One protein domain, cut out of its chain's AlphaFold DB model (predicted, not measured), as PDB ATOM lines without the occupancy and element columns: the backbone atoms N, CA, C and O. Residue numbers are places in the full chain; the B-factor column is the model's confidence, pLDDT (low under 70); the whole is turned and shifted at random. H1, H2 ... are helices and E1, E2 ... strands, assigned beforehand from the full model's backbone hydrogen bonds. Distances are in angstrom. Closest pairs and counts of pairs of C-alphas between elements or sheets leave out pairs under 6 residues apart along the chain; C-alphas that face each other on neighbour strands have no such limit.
ATOM      1  N   SER A 502     346.785 190.177 273.610       88.88
ATOM      2  CA  SER A 502     348.005 190.895 273.206       88.88
ATOM      3  C   SER A 502     348.002 192.404 273.510       88.88
ATOM      4  O   SER A 502     349.017 193.083 273.327       88.88
ATOM      5  N   GLU A 503     346.852 192.948 273.908       89.19
ATOM      6  CA  GLU A 503     346.644 194.336 274.340       89.19
ATOM      7  C   GLU A 503     346.251 194.435 275.814       89.19
ATOM      8  O   GLU A 503     345.885 195.511 276.293       89.19
ATOM      9  N   CYS A 504     346.357 193.325 276.536       90.75
ATOM     10  CA  CYS A 504     346.203 193.260 277.973       90.75
ATOM     11  C   CYS A 504     347.568 193.064 278.645       90.75
ATOM     12  O   CYS A 504     348.534 192.605 278.035       90.75
ATOM     13  N   ILE A 505     347.640 193.439 279.915       90.44
ATOM     14  CA  ILE A 505     348.783 193.237 280.807       90.44
ATOM     15  C   ILE A 505     348.283 192.712 282.154       90.44
ATOM     16  O   ILE A 505     347.137 192.999 282.514       90.44
ATOM     17  N   PRO A 506     349.110 191.992 282.929       90.56
ATOM     18  CA  PRO A 506     348.742 191.602 284.284       90.56
ATOM     19  C   PRO A 506     348.461 192.840 285.143       90.56
ATOM     20  O   PRO A 506     349.228 193.801 285.116       90.56
ATOM     21  N   ALA A 507     347.380 192.841 285.923       88.50
ATOM     22  CA  ALA A 507     346.973 194.019 286.694       88.50
ATOM     23  C   ALA A 507     347.992 194.418 287.775       88.50
ATOM     24  O   ALA A 507     348.095 195.600 288.110       88.50
ATOM     25  N   PHE A 508     348.777 193.460 288.279       84.94
ATOM     26  CA  PHE A 508     349.834 193.706 289.265       84.94
ATOM     27  C   PHE A 508     350.980 194.576 288.719       84.94
ATOM     28  O   PHE A 508     351.718 195.190 289.483       84.94
ATOM     29  N   VAL A 509     351.121 194.683 287.390       84.69
ATOM     30  CA  VAL A 509     352.117 195.558 286.747       84.69
ATOM     31  C   VAL A 509     351.829 197.044 287.024       84.69
ATOM     32  O   VAL A 509     352.719 197.896 286.940       84.69
ATOM     33  N   ILE A 510     350.585 197.377 287.373       82.81
ATOM     34  CA  ILE A 510     350.155 198.741 287.668       82.81
ATOM     35  C   ILE A 510     350.287 198.991 289.174       82.81
ATOM     36  O   ILE A 510     349.364 198.730 289.928       82.81
ATOM     37  N   LYS A 511     351.425 199.515 289.639       71.56
ATOM     38  CA  LYS A 511     351.673 199.687 291.088       71.56
ATOM     39  C   LYS A 511     350.740 200.699 291.769       71.56
ATOM     40  O   LYS A 511     350.399 200.527 292.933       71.56
ATOM     41  N   SER A 512     350.300 201.736 291.056       69.12
ATOM     42  CA  SER A 512     349.358 202.735 291.565       69.12
ATOM     43  C   SER A 512     348.316 203.083 290.502       69.12
ATOM     44  O   SER A 512     348.634 203.465 289.381       69.12
ATOM     45  N   SER A 513     347.039 202.929 290.846       71.06
ATOM     46  CA  SER A 513     345.927 203.397 290.022       71.06
ATOM     47  C   SER A 513     344.776 203.811 290.921       71.06
ATOM     48  O   SER A 513     344.433 203.083 291.850       71.06
ATOM     49  N   GLN A 514     344.175 204.974 290.665       75.94
ATOM     50  CA  GLN A 514     342.932 205.380 291.334       75.94
ATOM     51  C   GLN A 514     341.689 204.745 290.698       75.94
ATOM     52  O   GLN A 514     340.598 204.822 291.263       75.94
ATOM     53  N   ASP A 515     341.856 204.068 289.563       82.31
ATOM     54  CA  ASP A 515     340.774 203.433 288.832       82.31
ATOM     55  C   ASP A 515     340.217 202.218 289.604       82.31
ATOM     56  O   ASP A 515     340.933 201.264 289.928       82.31
ATOM     57  N   LYS A 516     338.911 202.251 289.905       82.69
ATOM     58  CA  LYS A 516     338.216 201.189 290.652       82.69
ATOM     59  C   LYS A 516     338.250 199.840 289.923       82.69
ATOM     60  O   LYS A 516     338.341 198.810 290.590       82.69
ATOM     61  N   TYR A 517     338.194 199.834 288.590       83.06
ATOM     62  CA  TYR A 517     338.283 198.619 287.778       83.06
ATOM     63  C   TYR A 517     339.681 198.008 287.875       83.06
ATOM     64  O   TYR A 517     339.801 196.809 288.122       83.06
ATOM     65  N   VAL A 518     340.737 198.822 287.782       81.31
ATOM     66  CA  VAL A 518     342.117 198.336 287.959       81.31
ATOM     67  C   VAL A 518     342.310 197.747 289.360       81.31
ATOM     68  O   VAL A 518     342.748 196.602 289.474       81.31
ATOM     69  N   LYS A 519     341.886 198.460 290.416       81.06
ATOM     70  CA  LYS A 519     341.951 197.963 291.805       81.06
ATOM     71  C   LYS A 519     341.193 196.643 291.993       81.06
ATOM     72  O   LYS A 519     341.645 195.762 292.719       81.06
ATOM     73  N   TYR A 520     340.037 196.491 291.347       82.06
ATOM     74  CA  TYR A 520     339.256 195.254 291.394       82.06
ATOM     75  C   TYR A 520     339.981 194.081 290.717       82.06
ATOM     76  O   TYR A 520     340.039 192.989 291.282       82.06
ATOM     77  N   GLN A 521     340.563 194.305 289.537       83.06
ATOM     78  CA  GLN A 521     341.285 193.269 288.795       83.06
ATOM     79  C   GLN A 521     342.584 192.845 289.495       83.06
ATOM     80  O   GLN A 521     342.920 191.661 289.484       83.06
ATOM     81  N   GLN A 522     343.273 193.776 290.164       80.00
ATOM     82  CA  GLN A 522     344.456 193.492 290.987       80.00
ATOM     83  C   GLN A 522     344.161 192.486 292.097       80.00
ATOM     84  O   GLN A 522     344.868 191.490 292.215       80.00
ATOM     85  N   LYS A 523     343.065 192.679 292.845       77.69
ATOM     86  CA  LYS A 523     342.638 191.756 293.917       77.69
ATOM     87  C   LYS A 523     342.370 190.329 293.431       77.69
ATOM     88  O   LYS A 523     342.335 189.409 294.237       77.69
ATOM     89  N   ARG A 524     342.131 190.149 292.130       76.88
ATOM     90  CA  ARG A 524     341.835 188.855 291.500       76.88
ATOM     91  C   ARG A 524     342.996 188.327 290.651       76.88
ATOM     92  O   ARG A 524     342.821 187.303 289.996       76.88
ATOM     93  N   SER A 525     344.131 189.033 290.621       72.75
ATOM     94  CA  SER A 525     345.301 188.717 289.788       72.75
ATOM     95  C   SER A 525     344.948 188.528 288.303       72.75
ATOM     96  O   SER A 525     345.430 187.616 287.635       72.75
ATOM     97  N   LEU A 526     344.056 189.377 287.785       84.19
ATOM     98  CA  LEU A 526     343.583 189.333 286.397       84.19
ATOM     99  C   LEU A 526     344.328 190.332 285.504       84.19
ATOM    100  O   LEU A 526     345.198 191.067 285.965       84.19
ATOM    101  N   SER A 527     343.997 190.353 284.213       88.00
ATOM    102  CA  SER A 527     344.602 191.256 283.230       88.00
ATOM    103  C   SER A 527     343.740 192.503 282.991       88.00
ATOM    104  O   SER A 527     342.511 192.460 283.058       88.00
ATOM    105  N   VAL A 528     344.384 193.624 282.670       88.38
ATOM    106  CA  VAL A 528     343.765 194.915 282.319       88.38
ATOM    107  C   VAL A 528     344.311 195.419 280.989       88.38
ATOM    108  O   VAL A 528     345.352 194.963 280.527       88.38
ATOM    109  N   GLY A 529     343.618 196.363 280.350       88.19
ATOM    110  CA  GLY A 529     344.081 196.933 279.086       88.19
ATOM    111  C   GLY A 529     345.421 197.659 279.230       88.19
ATOM    112  O   GLY A 529     345.637 198.411 280.176       88.19
ATOM    113  N   VAL A 530     346.311 197.496 278.251       86.69
ATOM    114  CA  VAL A 530     347.653 198.103 278.255       86.69
ATOM    115  C   VAL A 530     347.621 199.639 278.296       86.69
ATOM    116  O   VAL A 530     348.598 200.274 278.679       86.69
ATOM    117  N   HIS A 531     346.495 200.262 277.938       85.44
ATOM    118  CA  HIS A 531     346.309 201.710 278.027       85.44
ATOM    119  C   HIS A 531     346.355 202.242 279.471       85.44
ATOM    120  O   HIS A 531     346.723 203.397 279.647       85.44
ATOM    121  N   PHE A 532     346.081 201.407 280.482       85.69
ATOM    122  CA  PHE A 532     346.201 201.773 281.901       85.69
ATOM    123  C   PHE A 532     347.651 201.858 282.410       85.69
ATOM    124  O   PHE A 532     347.886 202.305 283.527       85.69
ATOM    125  N   LEU A 533     348.629 201.402 281.627       84.56
ATOM    126  CA  LEU A 533     350.034 201.398 282.023       84.56
ATOM    127  C   LEU A 533     350.606 202.828 282.012       84.56
ATOM    128  O   LEU A 533     350.636 203.467 280.958       84.56
ATOM    129  N   ASP A 534     351.073 203.312 283.160       79.94
ATOM    130  CA  ASP A 534     351.682 204.643 283.313       79.94
ATOM    131  C   ASP A 534     353.116 204.710 282.741       79.94
ATOM    132  O   ASP A 534     353.780 203.685 282.571       79.94
ATOM    133  N   GLU A 535     353.600 205.915 282.435       79.12
ATOM    134  CA  GLU A 535     354.972 206.190 281.979       79.12
ATOM    135  C   GLU A 535     356.029 205.916 283.046       79.12
ATOM    136  O   GLU A 535     357.144 205.525 282.716       79.12
ATOM    137  N   LYS A 536     355.664 206.023 284.328       73.25
ATOM    138  CA  LYS A 536     356.567 205.746 285.455       73.25
ATOM    139  C   LYS A 536     356.692 204.258 285.794       73.25
ATOM    140  O   LYS A 536     357.467 203.892 286.674       73.25
ATOM    141  N   SER A 537     355.916 203.383 285.147       76.94
ATOM    142  CA  SER A 537     356.017 201.939 285.374       76.94
ATOM    143  C   SER A 537     357.320 201.394 284.788       76.94
ATOM    144  O   SER A 537     357.640 201.668 283.634       76.94
ATOM    145  N   ALA A 538     358.003 200.513 285.527       75.31
ATOM    146  CA  ALA A 538     359.138 199.729 285.018       75.31
ATOM    147  C   ALA A 538     358.793 198.939 283.738       75.31
ATOM    148  O   ALA A 538     359.657 198.612 282.929       75.31
ATOM    149  N   PHE A 539     357.505 198.674 283.521       83.44
ATOM    150  CA  PHE A 539     357.001 197.954 282.365       83.44
ATOM    151  C   PHE A 539     356.511 198.866 281.234       83.44
ATOM    152  O   PHE A 539     356.014 198.340 280.240       83.44
ATOM    153  N   HIS A 540     356.627 200.202 281.336       81.56
ATOM    154  CA  HIS A 540     356.058 201.164 280.374       81.56
ATOM    155  C   HIS A 540     356.373 200.823 278.905       81.56
ATOM    156  O   HIS A 540     355.516 200.919 278.014       81.56
ATOM    157  N   HIS A 541     357.592 200.346 278.653       85.38
ATOM    158  CA  HIS A 541     358.054 199.966 277.326       85.38
ATOM    159  C   HIS A 541     357.293 198.778 276.706       85.38
ATOM    160  O   HIS A 541     357.292 198.674 275.482       85.38
TER     161      HIS A 541
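AT A GLANCE: This is residues 502 to 541 of the 651 residues of the protein "DNA polymerase" of Candidatus Bathyarchaeota archaeon BA1 (UniProt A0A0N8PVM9). This small domain has little regular structure: a tiny ribbon of two strands, E1 and E2, with one short helix, H1, near E2, and the rest loops. The last stretch, residues 530 to 541, winds off on the side away from H1. The 40 printed residues run E1, H1, E2; the mixed helix and strand class rests on 13 residues. The whole is compact, radius of gyration of the C-alphas 9.1 A, spanning 24 by 22 by 13 A.

HOW THE PARTS SIT: Look first at E1, residues 504 to 506, and its antiparallel neighbour E2, residues 527 to 529, at 138 degrees; N 505 and O 528 are within hydrogen-bond range at 2.8 A. Next find H1, residues 516 to 522, which has 3 pairs of C-alphas within 8 A with E2; the closest C-alphas of the two, those of Gln 521 and Ser 527, are 6.8 A apart. In H1 every O i to N i+4 pair is within hydrogen-bond range.

IN THESE COORDINATES: Find C-alpha 504 at (346.203, 193.260, 277.973); E1 and E2 each measure 7.0 A. H1 runs 9.9 A from C-alpha 516 at (338.216, 201.189, 290.652). E2 ends at C-alpha 529, (344.081, 196.933, 279.086).

THE WHOLE: The C-alphas farthest apart, Arg 524 and His 541, are 24.2 A apart. The printed part has no cut; H1 to E2 is a tight link, E1 to H1 a short one. Only residue 512 is under 70 in pLDDT.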